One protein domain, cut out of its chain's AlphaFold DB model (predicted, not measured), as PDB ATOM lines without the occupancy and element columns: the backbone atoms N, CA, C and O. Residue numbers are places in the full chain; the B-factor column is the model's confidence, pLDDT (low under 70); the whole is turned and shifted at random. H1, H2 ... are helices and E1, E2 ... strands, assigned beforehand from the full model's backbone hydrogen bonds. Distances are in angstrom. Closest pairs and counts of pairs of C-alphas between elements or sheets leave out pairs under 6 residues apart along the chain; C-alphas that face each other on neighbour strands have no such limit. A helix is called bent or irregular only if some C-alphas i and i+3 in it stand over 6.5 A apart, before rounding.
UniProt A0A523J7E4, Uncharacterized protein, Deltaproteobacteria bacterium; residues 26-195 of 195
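AT A GLANCE: This is residues 26 to 195 of the 195 residues of an uncharacterized protein of Deltaproteobacteria bacterium (UniProt A0A523J7E4). One antiparallel sheet of eight strands is folded back on itself into a flattened, nearly closed barrel: E1, E2, E3 and E6 face E4, E7 and E8, the long strand E5 is the hinge, and the edge strands E1 and E8 come close together at the open seam. H3 grazes the outside of this sheet by E5, the two very short helices H1 and H2 graze it too, and long loops, among them residues 34 to 44, extend from one end while the link around Ser 138 extends from the other. The printed part has 170 residues with eight named strands and three named helices, in the order E1 E2 E3 H1 E4 E5 E6 H2 E7 H3 E8; the sheet's order is E1 E2 E3 E6 E5 E4 E7 E8. The class is mixed, helices and strands, with under half of the residues in named elements. The whole is compact, with a radius of gyration of the C-alphas of 15.6 A, yet elongated in outline, with spans of 52 by 31 by 28 A.

IN THESE COORDINATES: The longest strand is E5, residues 107 to 118, 35.6 A from first to last C-alpha. Beside it in the sheet are E4, residues 93 to 101, 25.9 A, and E6, residues 121 to 127, 20.7 A. Further across come E7, residues 143 to 153, 28.2 A, and E8, residues 186 to 194, 24.1 A, which ends at C-alpha 194 at (159.279, 181.582, 55.469). E7 bends by 56 degrees at residue 146. Towards the other edge come E3, residues 60 to 65, 16.5 A; E2, residues 52 to 56, 13.4 A; and E1, residues 26 to 29, 10.7 A, which begins at C-alpha 26 at (166.155, 179.722, 55.041). The helices are H3, residues 159 to 167, 12.2 A, beginning at C-alpha 159 at (163.199, 153.168, 69.962); H2, residues 129 to 133; and H1, residues 82 to 85.

HOW THE PARTS SIT: The sheet is a folded sheet, one sheet bent back into two leaves that face each other, with 88 pairs of C-alphas within 11 A between them. It is twisted and curled like part of a barrel, the way across it turning by 173 degrees. E5 has staggered pairing: its residues 107 to 115 pair with E4, where N 111 and O 97 are 2.8 A apart, and its residues 115 to 118 pair with E6, where N 118 and O 121 are 2.8 A apart. E4, E5 and E6 form a meander, each strand the antiparallel neighbour of the one before, and so do E1, E2 and E3. Within hydrogen-bond range are N 63 of E3 and O 124 of E6, 2.8 A; N 54 of E2 and O 62 of E3, 2.8 A; and N 28 of E1 and O 53 of E2, 3.0 A. In the other leaf, N 96 of E4 and O 149 of E7 are 2.8 A apart, and N 148 of E7 and O 190 of E8 are 2.8 A apart. The closest C-alphas of the edge strands E1 and E8 are those of Ala 28 and Ile 192, 6.4 A apart. Beyond E1, residues 31 to 32 pair with residues 188 to 189 of E8, antiparallel. H3 only grazes the sheet, with its residues 162 to 166; the closest C-alphas of H3 and E5 are those of Leu 166 and Asn 112, 7.3 A apart. H1 only grazes it with residues 82 to 83, and H2 with residues 129 to 132. H1, H2 and H3 are apart from one another. In H2 and H3 every O i to N i+4 pair is within hydrogen-bond range; H1 is too short for such a pair.

THE WHOLE: The two C-alphas farthest apart are those of Asn 39 and Ser 138, 53.5 A. The printed part has no cut, and it ends at residue 195, the chain's last residue. The long links are E1 to E2, E3 to H1 and H3 to E8. The mean pLDDT of the printed part is 83.5; under 70 are residues 34 to 44, 81, 137 to 140, 175 and 194 to 195.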
ATOM      1  N   TYR A  26     166.433 178.993  53.808       87.12
ATOM      2  CA  TYR A  26     166.155 179.722  55.041       87.12
ATOM      3  C   TYR A  26     166.922 179.080  56.191       87.12
ATOM      4  O   TYR A  26     167.086 177.859  56.220       87.12
ATOM      5  N   LYS A  27     167.455 179.889  57.111       89.44
ATOM      6  CA  LYS A  27     168.299 179.405  58.211       89.44
ATOM      7  C   LYS A  27     168.000 180.162  59.496       89.44
ATOM      8  O   LYS A  27     167.881 181.381  59.460       89.44
ATOM      9  N   ALA A  28     168.004 179.450  60.614       89.62
ATOM     10  CA  ALA A  28     168.034 180.032  61.949       89.62
ATOM     11  C   ALA A  28     169.109 179.350  62.799       89.62
ATOM     12  O   ALA A  28     169.499 178.204  62.547       89.62
ATOM     13  N   ASN A  29     169.612 180.077  63.794       91.31
ATOM     14  CA  ASN A  29     170.472 179.493  64.816       91.31
ATOM     15  C   ASN A  29     169.597 178.720  65.804       91.31
ATOM     16  O   ASN A  29     168.521 179.187  66.165       91.31
ATOM     17  N   LEU A  30     170.082 177.561  66.237       89.62
ATOM     18  CA  LEU A  30     169.508 176.841  67.365       89.62
ATOM     19  C   LEU A  30     170.061 177.460  68.643       89.62
ATOM     20  O   LEU A  30     171.281 177.568  68.812       89.62
ATOM     21  N   VAL A  31     169.156 177.905  69.505       88.31
ATOM     22  CA  VAL A  31     169.493 178.463  70.808       88.31
ATOM     23  C   VAL A  31     169.498 177.315  71.810       88.31
ATOM     24  O   VAL A  31     168.550 176.529  71.813       88.31
ATOM     25  N   PRO A  32     170.538 177.187  72.646       86.06
ATOM     26  CA  PRO A  32     170.525 176.202  73.712       86.06
ATOM     27  C   PRO A  32     169.407 176.552  74.693       86.06
ATOM     28  O   PRO A  32     169.351 177.684  75.181       86.06
ATOM     29  N   VAL A  33     168.527 175.600  74.980       78.44
ATOM     30  CA  VAL A  33     167.723 175.680  76.199       78.44
ATOM     31  C   VAL A  33     168.597 175.104  77.311       78.44
ATOM     32  O   VAL A  33     169.348 174.161  77.078       78.44
ATOM     33  N   GLY A  34     168.672 175.797  78.448       61.72
ATOM     34  CA  GLY A  34     169.693 175.545  79.471       61.72
ATOM     35  C   GLY A  34     169.727 174.099  79.976       61.72
ATOM     36  O   GLY A  34     168.811 173.322  79.729       61.72
ATOM     37  N   VAL A  35     170.781 173.755  80.717       59.00
ATOM     38  CA  VAL A  35     170.900 172.437  81.354       59.00
ATOM     39  C   VAL A  35     169.721 172.260  82.315       59.00
ATOM     40  O   VAL A  35     169.625 172.989  83.302       59.00
ATOM     41  N   LEU A  36     168.797 171.351  81.989       54.38
ATOM     42  CA  LEU A  36     167.585 171.133  82.784       54.38
ATOM     43  C   LEU A  36     167.904 170.479  84.141       54.38
ATOM     44  O   LEU A  36     167.211 170.761  85.115       54.38
ATOM     45  N   ASP A  37     169.012 169.731  84.236       54.47
ATOM     46  CA  ASP A  37     169.640 169.324  85.499       54.47
ATOM     47  C   ASP A  37     171.175 169.207  85.350       54.47
ATOM     48  O   ASP A  37     171.663 168.285  84.696       54.47
ATOM     49  N   PRO A  38     171.973 170.130  85.920       53.56
ATOM     50  CA  PRO A  38     173.436 170.072  85.860       53.56
ATOM     51  C   PRO A  38     174.057 168.946  86.701       53.56
ATOM     52  O   PRO A  38     175.272 168.770  86.653       53.56
ATOM     53  N   ASN A  39     173.262 168.209  87.483       54.28
ATOM     54  CA  ASN A  39     173.722 167.074  88.282       54.28
ATOM     55  C   ASN A  39     173.293 165.724  87.711       54.28
ATOM     56  O   ASN A  39     173.597 164.708  88.335       54.28
ATOM     57  N   ASP A  40     172.603 165.695  86.569       59.19
ATOM     58  CA  ASP A  40     172.344 164.450  85.863       59.19
ATOM     59  C   ASP A  40     173.513 164.164  84.902       59.19
ATOM     60  O   ASP A  40     173.566 164.738  83.811       59.19
ATOM     61  N   PRO A  41     174.474 163.291  85.268       55.50
ATOM     62  CA  PRO A  41     175.564 162.907  84.372       55.50
ATOM     63  C   PRO A  41     175.062 162.152  83.133       55.50
ATOM     64  O   PRO A  41     175.820 161.998  82.182       55.50
ATOM     65  N   ASN A  42     173.807 161.689  83.136       56.12
ATOM     66  CA  ASN A  42     173.144 161.066  81.993       56.12
ATOM     67  C   ASN A  42     172.144 162.017  81.308       56.12
ATOM     68  O   ASN A  42     171.533 161.635  80.311       56.12
ATOM     69  N   GLY A  43     171.987 163.239  81.831       58.44
ATOM     70  CA  GLY A  43     171.119 164.275  81.286       58.44
ATOM     71  C   GLY A  43     171.663 164.782  79.951       58.44
ATOM     72  O   GLY A  43     172.862 164.680  79.669       58.44
ATOM     73  N   PRO A  44     170.822 165.382  79.101       59.69
ATOM     74  CA  PRO A  44     171.075 165.537  77.666       59.69
ATOM     75  C   PRO A  44     172.139 166.608  77.349       59.69
ATOM     76  O   PRO A  44     172.392 166.918  76.184       59.69
ATOM     77  N   GLY A  45     172.700 167.215  78.398       70.94
ATOM     78  CA  GLY A  45     173.557 168.384  78.394       70.94
ATOM     79  C   GLY A  45     173.023 169.522  77.534       70.94
ATOM     80  O   GLY A  45     171.882 169.946  77.682       70.94
ATOM     81  N   THR A  46     173.871 170.118  76.708       86.50
ATOM     82  CA  THR A  46     173.527 171.327  75.950       86.50
ATOM     83  C   THR A  46     174.221 171.325  74.593       86.50
ATOM     84  O   THR A  46     175.065 170.479  74.318       86.50
ATOM     85  N   LEU A  47     173.899 172.280  73.724       87.12
ATOM     86  CA  LEU A  47     174.565 172.461  72.429       87.12
ATOM     87  C   LEU A  47     175.257 173.817  72.332       87.12
ATOM     88  O   LEU A  47     174.900 174.780  73.003       87.12
ATOM     89  N   ALA A  48     176.227 173.938  71.428       85.00
ATOM     90  CA  ALA A  48     176.848 175.223  71.157       85.00
ATOM     91  C   ALA A  48     175.923 176.121  70.324       85.00
ATOM     92  O   ALA A  48     175.273 175.671  69.375       85.00
ATOM     93  N   ASN A  49     176.022 177.433  70.547       81.56
ATOM     94  CA  ASN A  49     175.359 178.502  69.779       81.56
ATOM     95  C   ASN A  49     175.733 178.577  68.275       81.56
ATOM     96  O   ASN A  49     175.406 179.541  67.584       81.56
ATOM     97  N   LYS A  50     176.457 177.577  67.764       88.19
ATOM     98  CA  LYS A  50     176.835 177.408  66.355       88.19
ATOM     99  C   LYS A  50     175.922 176.431  65.617       88.19
ATOM    100  O   LYS A  50     176.071 176.279  64.401       88.19
ATOM    101  N   SER A  51     175.031 175.755  66.336       92.25
ATOM    102  CA  SER A  51     174.044 174.843  65.771       92.25
ATOM    103  C   SER A  51     173.006 175.609  64.951       92.25
ATOM    104  O   SER A  51     172.675 176.755  65.260       92.25
ATOM    105  N   LYS A  52     172.529 175.014  63.855       93.94
ATOM    106  CA  LYS A  52     171.652 175.691  62.885       93.94
ATOM    107  C   LYS A  52     170.603 174.759  62.320       93.94
ATOM    108  O   LYS A  52     170.941 173.651  61.904       93.94
ATOM    109  N   ILE A  53     169.392 175.270  62.164       93.44
ATOM    110  CA  ILE A  53     168.338 174.656  61.361       93.44
ATOM    111  C   ILE A  53     168.262 175.359  60.004       93.44
ATOM    112  O   ILE A  53     168.474 176.568  59.891       93.44
ATOM    113  N   GLN A  54     168.035 174.581  58.951       92.19
ATOM    114  CA  GLN A  54     167.870 175.058  57.586       92.19
ATOM    115  C   GLN A  54     166.621 174.428  56.980       92.19
ATOM    116  O   GLN A  54     166.401 173.227  57.136       92.19
ATOM    117  N   ALA A  55     165.862 175.225  56.241       89.44
ATOM    118  CA  ALA A  55     164.711 174.787  55.469       89.44
ATOM    119  C   ALA A  55     164.848 175.284  54.029       89.44
ATOM    120  O   ALA A  55     165.415 176.351  53.774       89.44
ATOM    121  N   GLN A  56     164.375 174.487  53.080       86.19
ATOM    122  CA  GLN A  56     164.357 174.828  51.661       86.19
ATOM    123  C   GLN A  56     162.920 174.800  51.165       86.19
ATOM    124  O   GLN A  56     162.145 173.940  51.578       86.19
ATOM    125  N   ASP A  57     162.613 175.680  50.221       76.44
ATOM    126  CA  ASP A  57     161.342 175.722  49.484       76.44
ATOM    127  C   ASP A  57     160.936 174.376  48.847       76.44
ATOM    128  O   ASP A  57     159.757 174.080  48.676       76.44
ATOM    129  N   SER A  58     161.913 173.518  48.555       77.62
ATOM    130  CA  SER A  58     161.709 172.140  48.095       77.62
ATOM    131  C   SER A  58     161.199 171.161  49.166       77.62
ATOM    132  O   SER A  58     161.094 169.973  48.873       77.62
ATOM    133  N   GLY A  59     160.911 171.604  50.395       82.62
ATOM    134  CA  GLY A  59     160.469 170.736  51.497       82.62
ATOM    135  C   GLY A  59     161.610 169.958  52.165       82.62
ATOM    136  O   GLY A  59     161.388 168.913  52.775       82.62
ATOM    137  N   LYS A  60     162.856 170.430  52.031       89.50
ATOM    138  CA  LYS A  60     164.028 169.822  52.682       89.50
ATOM    139  C   LYS A  60     164.349 170.547  53.976       89.50
ATOM    140  O   LYS A  60     164.679 171.733  53.940       89.50
ATOM    141  N   PHE A  61     164.371 169.810  55.078       91.94
ATOM    142  CA  PHE A  61     164.757 170.325  56.388       91.94
ATOM    143  C   PHE A  61     166.056 169.673  56.844       91.94
ATOM    144  O   PHE A  61     166.292 168.484  56.619       91.94
ATOM    145  N   GLN A  62     166.933 170.466  57.452       94.19
ATOM    146  CA  GLN A  62     168.226 169.999  57.926       94.19
ATOM    147  C   GLN A  62     168.667 170.757  59.172       94.19
ATOM    148  O   GLN A  62     168.940 171.957  59.111       94.19
ATOM    149  N   ALA A  63     168.896 170.027  60.255       94.44
ATOM    150  CA  ALA A  63     169.590 170.518  61.431       94.44
ATOM    151  C   ALA A  63     171.074 170.143  61.383       94.44
ATOM    152  O   ALA A  63     171.459 169.055  60.953       94.44
ATOM    153  N   ASN A  64     171.929 171.066  61.808       95.12
ATOM    154  CA  ASN A  64     173.353 170.843  62.012       95.12
ATOM    155  C   ASN A  64     173.642 171.151  63.472       95.12
ATOM    156  O   ASN A  64     173.584 172.315  63.870       95.12
ATOM    157  N   LEU A  65     173.939 170.112  64.239       93.56
ATOM    158  CA  LEU A  65     174.225 170.205  65.663       93.56
ATOM    159  C   LEU A  65     175.735 170.318  65.860       93.56
ATOM    160  O   LEU A  65     176.520 169.646  65.180       93.56
ATOM    161  N   LYS A  66     176.147 171.220  66.746       94.12
ATOM    162  CA  LYS A  66     177.543 171.569  67.002       94.12
ATOM    163  C   LYS A  66     177.796 171.675  68.492       94.12
ATOM    164  O   LYS A  66     177.049 172.354  69.184       94.12
ATOM    165  N   GLY A  67     178.907 171.084  68.930       91.38
ATOM    166  CA  GLY A  67     179.367 171.140  70.314       91.38
ATOM    167  C   GLY A  67     178.303 170.672  71.295       91.38
ATOM    168  O   GLY A  67     178.085 171.353  72.287       91.38
ATOM    169  N   VAL A  68     177.599 169.589  70.963       89.69
ATOM    170  CA  VAL A  68     176.683 168.962  71.911       89.69
ATOM    171  C   VAL A  68     177.506 168.263  72.983       89.69
ATOM    172  O   VAL A  68     178.411 167.488  72.652       89.69
ATOM    173  N   VAL A  69     177.208 168.581  74.233       87.12
ATOM    174  CA  VAL A  69     177.849 168.027  75.421       87.12
ATOM    175  C   VAL A  69     176.807 167.395  76.332       87.12
ATOM    176  O   VAL A  69     175.638 167.740  76.195       87.12
ATOM    177  N   ASP A  70     177.219 166.504  77.229       84.19
ATOM    178  CA  ASP A  70     176.387 165.931  78.296       84.19
ATOM    179  C   ASP A  70     176.325 166.834  79.543       84.19
ATOM    180  O   ASP A  70     176.839 167.960  79.545       84.19
ATOM    181  N   GLY A  71     175.666 166.362  80.608       77.38
ATOM    182  CA  GLY A  71     175.596 167.063  81.894       77.38
ATOM    183  C   GLY A  71     176.962 167.306  82.554       77.38
ATOM    184  O   GLY A  71     177.111 168.261  83.315       77.38
ATOM    185  N   ALA A  72     177.984 166.512  82.214       81.12
ATOM    186  CA  ALA A  72     179.362 166.691  82.671       81.12
ATOM    187  C   ALA A  72     180.178 167.658  81.785       81.12
ATOM    188  O   ALA A  72     181.296 168.041  82.142       81.12
ATOM    189  N   GLY A  73     179.624 168.094  80.650       81.69
ATOM    190  CA  GLY A  73     180.296 168.958  79.683       81.69
ATOM    191  C   GLY A  73     181.188 168.207  78.687       81.69
ATOM    192  O   GLY A  73     181.934 168.852  77.942       81.69
ATOM    193  N   GLU A  74     181.122 166.875  78.637       87.50
ATOM    194  CA  GLU A  74     181.868 166.066  77.678       87.50
ATOM    195  C   GLU A  74     181.138 165.971  76.337       87.50
ATOM    196  O   GLU A  74     179.914 165.951  76.262       87.50
ATOM    197  N   LEU A  75     181.892 165.927  75.233       89.38
ATOM    198  CA  LEU A  75     181.310 165.862  73.892       89.38
ATOM    199  C   LEU A  75     180.676 164.494  73.628       89.38
ATOM    200  O   LEU A  75     181.383 163.492  73.513       89.38
ATOM    201  N   ILE A  76     179.372 164.487  73.367       87.44
ATOM    202  CA  ILE A  76     178.619 163.252  73.132       87.44
ATOM    203  C   ILE A  76     178.983 162.631  71.776       87.44
ATOM    204  O   ILE A  76     179.100 163.315  70.754       87.44
ATOM    205  N   THR A  77     179.142 161.312  71.749       87.88
ATOM    206  CA  THR A  77     179.212 160.509  70.524       87.88
ATOM    207  C   THR A  77     178.148 159.430  70.606       87.88
ATOM    208  O   THR A  77     178.008 158.812  71.652       87.88
ATOM    209  N   THR A  78     177.412 159.234  69.519       86.75
ATOM    210  CA  THR A  78     176.406 158.179  69.394       86.75
ATOM    211  C   THR A  78     176.986 157.041  68.551       86.75
ATOM    212  O   THR A  78     177.772 157.271  67.619       86.75
ATOM    213  N   ASP A  79     176.639 155.816  68.907       75.31
ATOM    214  CA  ASP A  79     177.177 154.574  68.388       75.31
ATOM    215  C   ASP A  79     176.449 154.130  67.125       75.31
ATOM    216  O   ASP A  79     175.305 153.695  67.125       75.31
ATOM    217  N   GLY A  80     177.182 154.159  66.013       72.12
ATOM    218  CA  GLY A  80     176.633 153.733  64.734       72.12
ATOM    219  C   GLY A  80     175.588 154.711  64.217       72.12
ATOM    220  O   GLY A  80     175.143 155.626  64.902       72.12
ATOM    221  N   SER A  81     175.296 154.587  62.927       69.75
ATOM    222  CA  SER A  81     174.423 155.545  62.281       69.75
ATOM    223  C   SER A  81     173.106 154.952  61.853       69.75
ATOM    224  O   SER A  81     173.152 154.163  60.910       69.75
ATOM    225  N   PHE A  82     171.970 155.398  62.409       81.62
ATOM    226  CA  PHE A  82     170.640 155.153  61.842       81.62
ATOM    227  C   PHE A  82     170.655 155.378  60.329       81.62
ATOM    228  O   PHE A  82     170.130 154.576  59.563       81.62
ATOM    229  N   LYS A  83     171.351 156.417  59.853       73.12
ATOM    230  CA  LYS A  83     171.438 156.678  58.412       73.12
ATOM    231  C   LYS A  83     172.127 155.561  57.607       73.12
ATOM    232  O   LYS A  83     171.810 155.397  56.431       73.12
ATOM    233  N   ALA A  84     173.089 154.843  58.183       74.44
ATOM    234  CA  ALA A  84     173.762 153.733  57.495       74.44
ATOM    235  C   ALA A  84     173.177 152.358  57.827       74.44
ATOM    236  O   ALA A  84     173.295 151.457  57.004       74.44
ATOM    237  N   THR A  85     172.578 152.181  59.005       82.19
ATOM    238  CA  THR A  85     172.086 150.884  59.496       82.19
ATOM    239  C   THR A  85     170.571 150.740  59.365       82.19
ATOM    240  O   THR A  85     170.062 149.626  59.432       82.19
ATOM    241  N   GLY A  86     169.839 151.848  59.217       81.50
ATOM    242  CA  GLY A  86     168.376 151.894  59.288       81.50
ATOM    243  C   GLY A  86     167.813 151.524  60.662       81.50
ATOM    244  O   GLY A  86     166.611 151.328  60.788       81.50
ATOM    245  N   THR A  87     168.671 151.389  61.674       87.19
ATOM    246  CA  THR A  87     168.309 150.891  63.003       87.19
ATOM    247  C   THR A  87     168.590 151.977  64.024       87.19
ATOM    248  O   THR A  87     169.714 152.471  64.064       87.19
ATOM    249  N   LEU A  88     167.570 152.339  64.804       89.56
ATOM    250  CA  LEU A  88     167.730 153.207  65.964       89.56
ATOM    251  C   LEU A  88     168.313 152.410  67.130       89.56
ATOM    252  O   LEU A  88     167.818 151.322  67.440       89.56
ATOM    253  N   THR A  89     169.320 152.961  67.791       89.75
ATOM    254  CA  THR A  89     169.949 152.377  68.984       89.75
ATOM    255  C   THR A  89     169.509 153.060  70.282       89.75
ATOM    256  O   THR A  89     169.651 152.478  71.358       89.75
ATOM    257  N   GLY A  90     168.849 154.218  70.189       88.81
ATOM    258  CA  GLY A  90     168.257 154.954  71.310       88.81
ATOM    259  C   GLY A  90     169.161 156.046  71.876       88.81
ATOM    260  O   GLY A  90     168.752 156.802  72.750       88.81
ATOM    261  N   ASP A  91     170.378 156.149  71.381       88.31
ATOM    262  CA  ASP A  91     171.359 157.179  71.693       88.31
ATOM    263  C   ASP A  91     171.314 158.354  70.703       88.31
ATOM    264  O   ASP A  91     171.940 159.386  70.938       88.31
ATOM    265  N   GLU A  92     170.540 158.241  69.621       89.44
ATOM    266  CA  GLU A  92     170.362 159.308  68.644       89.44
ATOM    267  C   GLU A  92     169.627 160.523  69.210       89.44
ATOM    268  O   GLU A  92     168.734 160.426  70.051       89.44
ATOM    269  N   PHE A  93     169.967 161.680  68.649       90.06
ATOM    270  CA  PHE A  93     169.300 162.943  68.908       90.06
ATOM    271  C   PHE A  93     168.159 163.113  67.921       90.06
ATOM    272  O   PHE A  93     168.296 162.837  66.722       90.06
ATOM    273  N   ILE A  94     167.053 163.655  68.409       92.56
ATOM    274  CA  ILE A  94     165.876 163.922  67.594       92.56
ATOM    275  C   ILE A  94     165.710 165.426  67.457       92.56
ATOM    276  O   ILE A  94     165.738 166.165  68.435       92.56
ATOM    277  N   VAL A  95     165.548 165.894  66.223       93.88
ATOM    278  CA  VAL A  95     165.147 167.269  65.942       93.88
ATOM    279  C   VAL A  95     163.714 167.263  65.451       93.88
ATOM    280  O   VAL A  95     163.436 166.737  64.377       93.88
ATOM    281  N   VAL A  96     162.823 167.871  66.216       93.94
ATOM    282  CA  VAL A  96     161.424 168.052  65.850       93.94
ATOM    283  C   VAL A  96     161.282 169.381  65.125       93.94
ATOM    284  O   VAL A  96     161.783 170.406  65.582       93.94
ATOM    285  N   VAL A  97     160.632 169.374  63.967       93.81
ATOM    286  CA  VAL A  97     160.303 170.576  63.198       93.81
ATOM    287  C   VAL A  97     158.790 170.654  63.079       93.81
ATOM    288  O   VAL A  97     158.191 169.912  62.303       93.81
ATOM    289  N   ALA A  98     158.193 171.569  63.831       91.88
ATOM    290  CA  ALA A  98     156.769 171.844  63.829       91.88
ATOM    291  C   ALA A  98     156.462 173.125  63.046       91.88
ATOM    292  O   ALA A  98     157.227 174.099  63.051       91.88
ATOM    293  N   GLY A  99     155.325 173.140  62.363       89.69
ATOM    294  CA  GLY A  99     154.900 174.305  61.611       89.69
ATOM    295  C   GLY A  99     153.500 174.195  61.047       89.69
ATOM    296  O   GLY A  99     152.768 173.247  61.316       89.69
ATOM    297  N   THR A 100     153.138 175.187  60.242       87.56
ATOM    298  CA  THR A 100     151.870 175.236  59.520       87.56
ATOM    299  C   THR A 100     152.083 175.619  58.064       87.56
ATOM    300  O   THR A 100     153.082 176.248  57.698       87.56
ATOM    301  N   PHE A 101     151.119 175.241  57.228       82.12
ATOM    302  CA  PHE A 101     150.971 175.705  55.853       82.12
ATOM    303  C   PHE A 101     149.820 176.714  55.774       82.12
ATOM    304  O   PHE A 101     148.675 176.304  55.568       82.12
ATOM    305  N   PRO A 102     150.082 178.030  55.887       79.88
ATOM    306  CA  PRO A 102     149.015 179.030  55.955       79.88
ATOM    307  C   PRO A 102     148.114 179.036  54.719       79.88
ATOM    308  O   PRO A 102     146.902 179.198  54.806       79.88
ATOM    309  N   GLY A 103     148.693 178.799  53.537       73.50
ATOM    310  CA  GLY A 103     147.923 178.717  52.297       73.50
ATOM    311  C   GLY A 103     146.998 177.493  52.217       73.50
ATOM    312  O   GLY A 103     146.015 177.513  51.479       73.50
ATOM    313  N   ALA A 104     147.285 176.427  52.965       74.75
ATOM    314  CA  ALA A 104     146.557 175.164  52.914       74.75
ATOM    315  C   ALA A 104     145.640 174.999  54.135       74.75
ATOM    316  O   ALA A 104     145.712 173.982  54.811       74.75
ATOM    317  N   ALA A 105     144.795 175.997  54.418       79.50
ATOM    318  CA  ALA A 105     143.871 175.996  55.562       79.50
ATOM    319  C   ALA A 105     144.566 175.777  56.921       79.50
ATOM    320  O   ALA A 105     144.045 175.068  57.778       79.50
ATOM    321  N   ASP A 106     145.757 176.362  57.087       80.88
ATOM    322  CA  ASP A 106     146.565 176.261  58.307       80.88
ATOM    323  C   ASP A 106     146.861 174.817  58.747       80.88
ATOM    324  O   ASP A 106     147.009 174.536  59.935       80.88
ATOM    325  N   VAL A 107     146.987 173.887  57.789       83.88
ATOM    326  CA  VAL A 107     147.373 172.499  58.082       83.88
ATOM    327  C   VAL A 107     148.703 172.487  58.832       83.88
ATOM    328  O   VAL A 107     149.732 172.931  58.311       83.88
ATOM    329  N   ALA A 108     148.660 171.977  60.060       87.81
ATOM    330  CA  ALA A 108     149.826 171.798  60.904       87.81
ATOM    331  C   ALA A 108     150.608 170.543  60.501       87.81
ATOM    332  O   ALA A 108     150.048 169.565  59.999       87.81
ATOM    333  N   PHE A 109     151.913 170.570  60.733       88.06
ATOM    334  CA  PHE A 109     152.790 169.425  60.549       88.06
ATOM    335  C   PHE A 109     153.820 169.358  61.666       88.06
ATOM    336  O   PHE A 109     154.224 170.380  62.222       88.06
ATOM    337  N   GLU A 110     154.297 168.147  61.911       92.25
ATOM    338  CA  GLU A 110     155.445 167.870  62.757       92.25
ATOM    339  C   GLU A 110     156.339 166.846  62.051       92.25
ATOM    340  O   GLU A 110     155.861 165.816  61.572       92.25
ATOM    341  N   PHE A 111     157.633 167.147  61.946       92.94
ATOM    342  CA  PHE A 111     158.634 166.244  61.384       92.94
ATOM    343  C   PHE A 111     159.695 165.879  62.411       92.94
ATOM    344  O   PHE A 111     160.352 166.758  62.961       92.94
ATOM    345  N   ASN A 112     159.938 164.584  62.570       93.25
ATOM    346  CA  ASN A 112     161.010 164.027  63.375       93.25
ATOM    347  C   ASN A 112     162.234 163.760  62.488       93.25
ATOM    348  O   ASN A 112     162.215 162.929  61.578       93.25
ATOM    349  N   LEU A 113     163.319 164.489  62.737       93.06
ATOM    350  CA  LEU A 113     164.598 164.332  62.056       93.06
ATOM    351  C   LEU A 113     165.569 163.636  63.006       93.06
ATOM    352  O   LEU A 113     165.966 164.210  64.016       93.06
ATOM    353  N   VAL A 114     166.034 162.447  62.639       91.88
ATOM    354  CA  VAL A 114     167.049 161.737  63.427       91.88
ATOM    355  C   VAL A 114     168.443 162.197  63.050       91.88
ATOM    356  O   VAL A 114     168.779 162.321  61.865       91.88
ATOM    357  N   GLY A 115     169.257 162.458  64.064       89.25
ATOM    358  CA  GLY A 115     170.658 162.796  63.925       89.25
ATOM    359  C   GLY A 115     171.524 162.028  64.907       89.25
ATOM    360  O   GLY A 115     171.160 161.775  66.045       89.25
ATOM    361  N   GLU A 116     172.732 161.735  64.466       89.81
ATOM    362  CA  GLU A 116     173.783 161.179  65.311       89.81
ATOM    363  C   GLU A 116     174.840 162.226  65.585       89.81
ATOM    364  O   GLU A 116     175.025 163.171  64.802       89.81
ATOM    365  N   LEU A 117     175.611 161.994  66.639       90.12
ATOM    366  CA  LEU A 117     176.747 162.823  66.981       90.12
ATOM    367  C   LEU A 117     178.051 162.055  66.857       90.12
ATOM    368  O   LEU A 117     178.208 160.939  67.333       90.12
ATOM    369  N   LYS A 118     179.045 162.719  66.278       91.06
ATOM    370  CA  LYS A 118     180.446 162.312  66.342       91.06
ATOM    371  C   LYS A 118     181.218 163.431  67.011       91.06
ATOM    372  O   LYS A 118     181.366 164.506  66.423       91.06
ATOM    373  N   LYS A 119     181.690 163.197  68.240       90.94
ATOM    374  CA  LYS A 119     182.393 164.202  69.056       90.94
ATOM    375  C   LYS A 119     181.605 165.518  69.143       90.94
ATOM    376  O   LYS A 119     182.102 166.577  68.758       90.94
ATOM    377  N   GLY A 120     180.334 165.429  69.526       89.81
ATOM    378  CA  GLY A 120     179.401 166.543  69.700       89.81
ATOM    379  C   GLY A 120     178.965 167.229  68.402       89.81
ATOM    380  O   GLY A 120     178.451 168.346  68.434       89.81
ATOM    381  N   ASN A 121     179.208 166.625  67.236       93.44
ATOM    382  CA  ASN A 121     178.847 167.194  65.939       93.44
ATOM    383  C   ASN A 121     177.944 166.244  65.156       93.44
ATOM    384  O   ASN A 121     178.320 165.098  64.932       93.44
ATOM    385  N   GLY A 122     176.820 166.752  64.653       92.06
ATOM    386  CA  GLY A 122     175.836 165.932  63.956       92.06
ATOM    387  C   GLY A 122     175.059 166.656  62.875       92.06
ATOM    388  O   GLY A 122     175.076 167.888  62.764       92.06
ATOM    389  N   LYS A 123     174.362 165.865  62.065       92.69
ATOM    390  CA  LYS A 123     173.420 166.350  61.059       92.69
ATOM    391  C   LYS A 123     172.177 165.467  61.072       92.69
ATOM    392  O   LYS A 123     172.294 164.272  60.835       92.69
ATOM    393  N   ALA A 124     171.018 166.095  61.228       92.19
ATOM    394  CA  ALA A 124     169.710 165.474  61.058       92.19
ATOM    395  C   ALA A 124     169.034 166.096  59.832       92.19
ATOM    396  O   ALA A 124     169.163 167.303  59.604       92.19
ATOM    397  N   ALA A 125     168.379 165.302  58.989       92.69
ATOM    398  CA  ALA A 125     167.729 165.827  57.791       92.69
ATOM    399  C   ALA A 125     166.569 164.949  57.333       92.69
ATOM    400  O   ALA A 125     166.652 163.729  57.402       92.69
ATOM    401  N   ILE A 126     165.558 165.593  56.759       91.31
ATOM    402  CA  ILE A 126     164.421 164.945  56.112       91.31
ATOM    403  C   ILE A 126     164.132 165.628  54.773       91.31
ATOM    404  O   ILE A 126     164.382 166.825  54.588       91.31
ATOM    405  N   ASN A 127     163.621 164.851  53.820       90.44
ATOM    406  CA  ASN A 127     163.089 165.368  52.569       90.44
ATOM    407  C   ASN A 127     161.577 165.125  52.507       90.44
ATOM    408  O   ASN A 127     161.141 164.046  52.120       90.44
ATOM    409  N   ALA A 128     160.798 166.146  52.855       86.94
ATOM    410  CA  ALA A 128     159.340 166.145  52.817       86.94
ATOM    411  C   ALA A 128     158.792 166.739  51.504       86.94
ATOM    412  O   ALA A 128     157.658 167.217  51.451       86.94
ATOM    413  N   SER A 129     159.581 166.725  50.421       84.56
ATOM    414  CA  SER A 129     159.194 167.318  49.133       84.56
ATOM    415  C   SER A 129     157.871 166.780  48.583       84.56
ATOM    416  O   SER A 129     157.129 167.515  47.937       84.56
ATOM    417  N   SER A 130     157.563 165.502  48.834       82.94
ATOM    418  CA  SER A 130     156.296 164.878  48.434       82.94
ATOM    419  C   SER A 130     155.099 165.513  49.143       82.94
ATOM    420  O   SER A 130     154.111 165.823  48.485       82.94
ATOM    421  N   LEU A 131     155.202 165.792  50.442       78.25
ATOM    422  CA  LEU A 131     154.138 166.438  51.216       78.25
ATOM    423  C   LEU A 131     153.917 167.882  50.758       78.25
ATOM    424  O   LEU A 131     152.788 168.297  50.524       78.25
ATOM    425  N   PHE A 132     155.001 168.616  50.498       75.44
ATOM    426  CA  PHE A 132     154.932 169.965  49.928       75.44
ATOM    427  C   PHE A 132     154.323 169.982  48.517       75.44
ATOM    428  O   PHE A 132     153.700 170.965  48.118       75.44
ATOM    429  N   SER A 133     154.481 168.899  47.749       74.81
ATOM    430  CA  SER A 133     153.893 168.790  46.410       74.81
ATOM    431  C   SER A 133     152.366 168.663  46.420       74.81
ATOM    432  O   SER A 133     151.741 169.037  45.428       74.81
ATOM    433  N   LEU A 134     151.773 168.210  47.536       75.62
ATOM    434  CA  LEU A 134     150.319 168.103  47.712       75.62
ATOM    435  C   LEU A 134     149.636 169.469  47.837       75.62
ATOM    436  O   LEU A 134     148.434 169.575  47.602       75.62
ATOM    437  N   ILE A 135     150.388 170.520  48.169       74.44
ATOM    438  CA  ILE A 135     149.869 171.885  48.225       74.44
ATOM    439  C   ILE A 135     149.700 172.382  46.782       74.44
ATOM    440  O   ILE A 135     150.699 172.462  46.044       74.44
ATOM    441  N   PRO A 136     148.473 172.725  46.345       72.25
ATOM    442  CA  PRO A 136     148.229 173.181  44.985       72.25
ATOM    443  C   PRO A 136     149.153 174.350  44.614       72.25
ATOM    444  O   PRO A 136     149.333 175.253  45.425       72.25
ATOM    445  N   PRO A 137     149.733 174.390  43.401       66.94
ATOM    446  CA  PRO A 137     150.572 175.515  42.975       66.94
ATOM    447  C   PRO A 137     149.838 176.866  42.968       66.94
ATOM    448  O   PRO A 137     150.475 177.911  43.044       66.94
ATOM    449  N   SER A 138     148.503 176.840  42.855       67.50
ATOM    450  CA  SER A 138     147.621 178.013  42.939       67.50
ATOM    451  C   SER A 138     147.505 178.587  44.352       67.50
ATOM    452  O   SER A 138     147.061 179.718  44.520       67.50
ATOM    453  N   THR A 139     147.877 177.807  45.361       68.94
ATOM    454  CA  THR A 139     147.968 178.224  46.751       68.94
ATOM    455  C   THR A 139     149.386 178.728  46.995       68.94
ATOM    456  O   THR A 139     150.346 178.051  46.625       68.94
ATOM    457  N   LEU A 140     149.548 179.901  47.617       66.25
ATOM    458  CA  LEU A 140     150.870 180.361  48.052       66.25
ATOM    459  C   LEU A 140     151.498 179.264  48.921       66.25
ATOM    460  O   LEU A 140     150.988 178.954  49.998       66.25
ATOM    461  N   ARG A 141     152.579 178.649  48.430       71.19
ATOM    462  CA  ARG A 141     153.336 177.620  49.154       71.19
ATOM    463  C   ARG A 141     154.222 178.290  50.200       71.19
ATOM    464  O   ARG A 141     155.442 178.270  50.083       71.19
ATOM    465  N   SER A 142     153.593 178.925  51.180       76.38
ATOM    466  CA  SER A 142     154.268 179.450  52.358       76.38
ATOM    467  C   SER A 142     154.280 178.397  53.459       76.38
ATOM    468  O   SER A 142     153.407 177.527  53.537       76.38
ATOM    469  N   VAL A 143     155.297 178.470  54.310       80.88
ATOM    470  CA  VAL A 143     155.420 177.607  55.479       80.88
ATOM    471  C   VAL A 143     155.872 178.444  56.662       80.88
ATOM    472  O   VAL A 143     156.806 179.240  56.571       80.88
ATOM    473  N   VAL A 144     155.216 178.268  57.798       86.25
ATOM    474  CA  VAL A 144     155.638 178.901  59.044       86.25
ATOM    475  C   VAL A 144     156.135 177.797  59.951       86.25
ATOM    476  O   VAL A 144     155.353 176.961  60.382       86.25
ATOM    477  N   ILE A 145     157.439 177.769  60.220       89.06
ATOM    478  CA  ILE A 145     158.014 176.855  61.205       89.06
ATOM    479  C   ILE A 145     157.818 177.509  62.571       89.06
ATOM    480  O   ILE A 145     158.534 178.447  62.936       89.06
ATOM    481  N   THR A 146     156.806 177.034  63.287       85.31
ATOM    482  CA  THR A 146     156.374 177.553  64.587       85.31
ATOM    483  C   THR A 146     157.258 177.054  65.723       85.31
ATOM    484  O   THR A 146     157.368 177.739  66.737       85.31
ATOM    485  N   GLY A 147     157.941 175.921  65.536       88.75
ATOM    486  CA  GLY A 147     158.869 175.374  66.515       88.75
ATOM    487  C   GLY A 147     159.912 174.465  65.879       88.75
ATOM    488  O   GLY A 147     159.637 173.702  64.956       88.75
ATOM    489  N   VAL A 148     161.137 174.562  66.372       92.62
ATOM    490  CA  VAL A 148     162.191 173.582  66.137       92.62
ATOM    491  C   VAL A 148     162.743 173.221  67.489       92.62
ATOM    492  O   VAL A 148     163.244 174.104  68.175       92.62
ATOM    493  N   GLU A 149     162.685 171.951  67.839       92.88
ATOM    494  CA  GLU A 149     163.123 171.431  69.126       92.88
ATOM    495  C   GLU A 149     164.202 170.380  68.898       92.88
ATOM    496  O   GLU A 149     164.141 169.604  67.949       92.88
ATOM    497  N   VAL A 150     165.242 170.390  69.723       92.44
ATOM    498  CA  VAL A 150     166.309 169.388  69.698       92.44
ATOM    499  C   VAL A 150     166.260 168.656  71.016       92.44
ATOM    500  O   VAL A 150     166.471 169.271  72.058       92.44
ATOM    501  N   HIS A 151     166.023 167.359  70.946       90.81
ATOM    502  CA  HIS A 151     166.004 166.463  72.083       90.81
ATOM    503  C   HIS A 151     167.305 165.675  72.138       90.81
ATOM    504  O   HIS A 151     167.898 165.353  71.101       90.81
ATOM    505  N   GLY A 152     167.734 165.395  73.365       86.94
ATOM    506  CA  GLY A 152     168.816 164.483  73.686       86.94
ATOM    507  C   GLY A 152     168.556 163.051  73.211       86.94
ATOM    508  O   GLY A 152     167.605 162.805  72.463       86.94
ATOM    509  N   PRO A 153     169.390 162.100  73.656       87.31
ATOM    510  CA  PRO A 153     169.216 160.683  73.369       87.31
ATOM    511  C   PRO A 153     167.767 160.215  73.556       87.31
ATOM    512  O   PRO A 153     167.169 160.419  74.612       87.31
ATOM    513  N   LEU A 154     167.214 159.576  72.526       87.69
ATOM    514  CA  LEU A 154     165.836 159.075  72.478       87.69
ATOM    515  C   LEU A 154     165.463 158.151  73.659       87.69
ATOM    516  O   LEU A 154     164.316 158.130  74.110       87.69
ATOM    517  N   GLY A 155     166.420 157.357  74.135       88.56
ATOM    518  CA  GLY A 155     166.241 156.317  75.141       88.56
ATOM    519  C   GLY A 155     165.673 155.012  74.566       88.56
ATOM    520  O   GLY A 155     164.790 155.000  73.707       88.56
ATOM    521  N   ALA A 156     166.144 153.874  75.086       88.62
ATOM    522  CA  ALA A 156     165.796 152.540  74.581       88.62
ATOM    523  C   ALA A 156     164.283 152.233  74.597       88.62
ATOM    524  O   ALA A 156     163.787 151.527  73.721       88.62
ATOM    525  N   ALA A 157     163.536 152.787  75.559       90.19
ATOM    526  CA  ALA A 157     162.088 152.585  75.675       90.19
ATOM    527  C   ALA A 157     161.295 153.164  74.488       90.19
ATOM    528  O   ALA A 157     160.208 152.684  74.171       90.19
ATOM    529  N   ASN A 158     161.853 154.169  73.815       91.38
ATOM    530  CA  ASN A 158     161.189 154.936  72.767       91.38
ATOM    531  C   ASN A 158     161.583 154.484  71.349       91.38
ATOM    532  O   ASN A 158     160.906 154.815  70.372       91.38
ATOM    533  N   VAL A 159     162.640 153.669  71.231       91.69
ATOM    534  CA  VAL A 159     163.199 153.168  69.962       91.69
ATOM    535  C   VAL A 159     162.133 152.542  69.068       91.69
ATOM    536  O   VAL A 159     162.054 152.883  67.888       91.69
ATOM    537  N   ALA A 160     161.288 151.659  69.607       91.19
ATOM    538  CA  ALA A 160     160.294 150.945  68.807       91.19
ATOM    539  C   ALA A 160     159.249 151.897  68.202       91.19
ATOM    540  O   ALA A 160     158.995 151.852  66.998       91.19
ATOM    541  N   GLY A 161     158.689 152.791  69.023       90.62
ATOM    542  CA  GLY A 161     157.688 153.757  68.573       90.62
ATOM    543  C   GLY A 161     158.270 154.776  67.593       90.62
ATOM    544  O   GLY A 161     157.667 155.050  66.558       90.62
ATOM    545  N   CYS A 162     159.474 155.288  67.865       91.25
ATOM    546  CA  CYS A 162     160.110 156.233  66.953       91.25
ATOM    547  C   CYS A 162     160.509 155.569  65.626       91.25
ATOM    548  O   CYS A 162     160.299 156.148  64.566       91.25
ATOM    549  N   THR A 163     160.981 154.317  65.646       91.50
ATOM    550  CA  THR A 163     161.259 153.554  64.414       91.50
ATOM    551  C   THR A 163     160.018 153.460  63.523       91.50
ATOM    552  O   THR A 163     160.117 153.672  62.314       91.50
ATOM    553  N   GLN A 164     158.845 153.195  64.108       89.62
ATOM    554  CA  GLN A 164     157.589 153.174  63.360       89.62
ATOM    555  C   GLN A 164     157.276 154.547  62.749       89.62
ATOM    556  O   GLN A 164     156.995 154.631  61.555       89.62
ATOM    557  N   ASN A 165     157.393 155.624  63.529       89.19
ATOM    558  CA  ASN A 165     157.148 156.976  63.030       89.19
ATOM    559  C   ASN A 165     158.073 157.348  61.853       89.19
ATOM    560  O   ASN A 165     157.637 157.926  60.858       89.19
ATOM    561  N   LEU A 166     159.352 156.972  61.914       89.00
ATOM    562  CA  LEU A 166     160.304 157.232  60.831       89.00
ATOM    563  C   LEU A 166     159.995 156.428  59.566       89.00
ATOM    564  O   LEU A 166     160.210 156.933  58.462       89.00
ATOM    565  N   ALA A 167     159.461 155.211  59.705       87.00
ATOM    566  CA  ALA A 167     158.987 154.417  58.571       87.00
ATOM    567  C   ALA A 167     157.791 155.076  57.857       87.00
ATOM    568  O   ALA A 167     157.651 154.944  56.642       87.00
ATOM    569  N   GLU A 168     156.991 155.861  58.580       84.44
ATOM    570  CA  GLU A 168     155.905 156.703  58.050       84.44
ATOM    571  C   GLU A 168     156.421 158.041  57.477       84.44
ATOM    572  O   GLU A 168     155.661 158.967  57.195       84.44
ATOM    573  N   GLY A 169     157.736 158.145  57.266       84.12
ATOM    574  CA  GLY A 169     158.395 159.335  56.747       84.12
ATOM    575  C   GLY A 169     158.720 160.364  57.822       84.12
ATOM    576  O   GLY A 169     158.960 161.511  57.475       84.12
ATOM    577  N   GLY A 170     158.719 159.987  59.105       85.56
ATOM    578  CA  GLY A 170     159.018 160.886  60.220       85.56
ATOM    579  C   GLY A 170     157.968 161.976  60.408       85.56
ATOM    580  O   GLY A 170     158.259 162.999  61.016       85.56
ATOM    581  N   PHE A 171     156.782 161.807  59.830       86.56
ATOM    582  CA  PHE A 171     155.671 162.728  59.992       86.56
ATOM    583  C   PHE A 171     154.870 162.330  61.224       86.56
ATOM    584  O   PHE A 171     154.572 161.153  61.417       86.56
ATOM    585  N   ASN A 172     154.513 163.305  62.045       83.88
ATOM    586  CA  ASN A 172     153.615 163.099  63.164       83.88
ATOM    587  C   ASN A 172     152.484 164.130  63.130       83.88
ATOM    588  O   ASN A 172     152.650 165.251  62.643       83.88
ATOM    589  N   LEU A 173     151.318 163.734  63.636       79.00
ATOM    590  CA  LEU A 173     150.220 164.667  63.849       79.00
ATOM    591  C   LEU A 173     150.448 165.371  65.198       79.00
ATOM    592  O   LEU A 173     150.488 164.674  66.213       79.00
ATOM    593  N   PRO A 174     150.562 166.715  65.234       72.75
ATOM    594  CA  PRO A 174     150.969 167.452  66.439       72.75
ATOM    595  C   PRO A 174     150.093 167.199  67.676       72.75
ATOM    596  O   PRO A 174     150.576 167.237  68.802       72.75
ATOM    597  N   ASP A 175     148.804 166.910  67.475       67.81
ATOM    598  CA  ASP A 175     147.825 166.767  68.561       67.81
ATOM    599  C   ASP A 175     147.639 165.316  69.046       67.81
ATOM    600  O   ASP A 175     146.810 165.046  69.920       67.81
ATOM    601  N   VAL A 176     148.382 164.355  68.485       70.94
ATOM    602  CA  VAL A 176     148.277 162.939  68.863       70.94
ATOM    603  C   VAL A 176     149.377 162.608  69.871       70.94
ATOM    604  O   VAL A 176     150.524 162.352  69.514       70.94
ATOM    605  N   ALA A 177     149.026 162.624  71.158       71.88
ATOM    606  CA  ALA A 177     149.947 162.257  72.230       71.88
ATOM    607  C   ALA A 177     150.097 160.726  72.383       71.88
ATOM    608  O   ALA A 177     149.086 160.017  72.300       71.88
ATOM    609  N   PRO A 178     151.295 160.210  72.741       80.50
ATOM    610  CA  PRO A 178     152.605 160.877  72.757       80.50
ATOM    611  C   PRO A 178     153.427 160.616  71.476       80.50
ATOM    612  O   PRO A 178     153.454 159.490  70.980       80.50
ATOM    613  N   ASN A 179     154.155 161.634  70.991       87.50
ATOM    614  CA  ASN A 179     155.187 161.467  69.960       87.50
ATOM    615  C   ASN A 179     156.328 160.606  70.541       87.50
ATOM    616  O   ASN A 179     157.046 161.064  71.432       87.50
ATOM    617  N   PRO A 180     156.534 159.367  70.063       88.38
ATOM    618  CA  PRO A 180     157.529 158.476  70.643       88.38
ATOM    619  C   PRO A 180     158.963 158.904  70.318       88.38
ATOM    620  O   PRO A 180     159.886 158.345  70.883       88.38
ATOM    621  N   CYS A 181     159.187 159.865  69.418       89.75
ATOM    622  CA  CYS A 181     160.522 160.369  69.107       89.75
ATOM    623  C   CYS A 181     161.011 161.460  70.078       89.75
ATOM    624  O   CYS A 181     162.202 161.742  70.111       89.75
ATOM    625  N   VAL A 182     160.156 162.048  70.918       87.56
ATOM    626  CA  VAL A 182     160.570 163.031  71.949       87.56
ATOM    627  C   VAL A 182     160.786 162.366  73.305       87.56
ATOM    628  O   VAL A 182     160.274 162.793  74.334       87.56
ATOM    629  N   GLY A 183     161.540 161.269  73.287       83.00
ATOM    630  CA  GLY A 183     161.854 160.492  74.483       83.00
ATOM    631  C   GLY A 183     162.937 161.097  75.376       83.00
ATOM    632  O   GLY A 183     162.974 160.800  76.568       83.00
ATOM    633  N   GLY A 184     163.807 161.926  74.793       84.62
ATOM    634  CA  GLY A 184     164.903 162.599  75.481       84.62
ATOM    635  C   GLY A 184     164.570 164.034  75.883       84.62
ATOM    636  O   GLY A 184     163.633 164.659  75.378       84.62
ATOM    637  N   ASP A 185     165.392 164.583  76.765       86.62
ATOM    638  CA  ASP A 185     165.246 165.944  77.268       86.62
ATOM    639  C   ASP A 185     165.534 167.011  76.200       86.62
ATOM    640  O   ASP A 185     166.389 166.842  75.326       86.62
ATOM    641  N   LEU A 186     164.845 168.148  76.289       88.81
ATOM    642  CA  LEU A 186     165.004 169.264  75.359       88.81
ATOM    643  C   LEU A 186     166.312 170.028  75.626       88.81
ATOM    644  O   LEU A 186     166.527 170.535  76.723       88.81
ATOM    645  N   ILE A 187     167.148 170.185  74.596       89.12
ATOM    646  CA  ILE A 187     168.453 170.871  74.673       89.12
ATOM    647  C   ILE A 187     168.589 172.075  73.750       89.12
ATOM    648  O   ILE A 187     169.464 172.921  73.950       89.12
ATOM    649  N   GLY A 188     167.733 172.184  72.734       89.56
ATOM    650  CA  GLY A 188     167.761 173.294  71.789       89.56
ATOM    651  C   GLY A 188     166.402 173.694  71.274       89.56
ATOM    652  O   GLY A 188     165.543 172.841  71.089       89.56
ATOM    653  N   ALA A 189     166.255 174.980  70.964       90.69
ATOM    654  CA  ALA A 189     165.057 175.505  70.332       90.69
ATOM    655  C   ALA A 189     165.360 176.559  69.250       90.69
ATOM    656  O   ALA A 189     166.369 177.270  69.311       90.69
ATOM    657  N   ALA A 190     164.482 176.675  68.253       89.44
ATOM    658  CA  ALA A 190     164.447 177.771  67.281       89.44
ATOM    659  C   ALA A 190     163.061 177.914  66.625       89.44
ATOM    660  O   ALA A 190     162.163 177.115  66.859       89.44
ATOM    661  N   GLY A 191     162.914 178.917  65.754       83.50
ATOM    662  CA  GLY A 191     161.776 179.086  64.847       83.50
ATOM    663  C   GLY A 191     162.214 179.751  63.538       83.50
ATOM    664  O   GLY A 191     163.255 180.417  63.496       83.50
ATOM    665  N   ILE A 192     161.459 179.546  62.454       81.06
ATOM    666  CA  ILE A 192     161.714 180.176  61.145       81.06
ATOM    667  C   ILE A 192     160.379 180.562  60.504       81.06
ATOM    668  O   ILE A 192     159.530 179.711  60.262       81.06
ATOM    669  N   GLN A 193     160.232 181.824  60.108       75.69
ATOM    670  CA  GLN A 193     159.127 182.246  59.250       75.69
ATOM    671  C   GLN A 193     159.605 182.340  57.798       75.69
ATOM    672  O   GLN A 193     160.575 183.046  57.513       75.69
ATOM    673  N   ILE A 194     158.949 181.608  56.895       69.31
ATOM    674  CA  ILE A 194     159.279 181.582  55.469       69.31
ATOM    675  C   ILE A 194     158.124 182.236  54.694       69.31
ATOM    676  O   ILE A 194     157.009 181.714  54.749       69.31
ATOM    677  N   PRO A 195     158.359 183.383  54.026       59.91
ATOM    678  CA  PRO A 195     157.348 184.028  53.193       59.91
ATOM    679  C   PRO A 195     157.027 183.208  51.939       59.91
ATOM    680  O   PRO A 195     157.959 182.567  51.395       59.91
TER     681      PRO A 195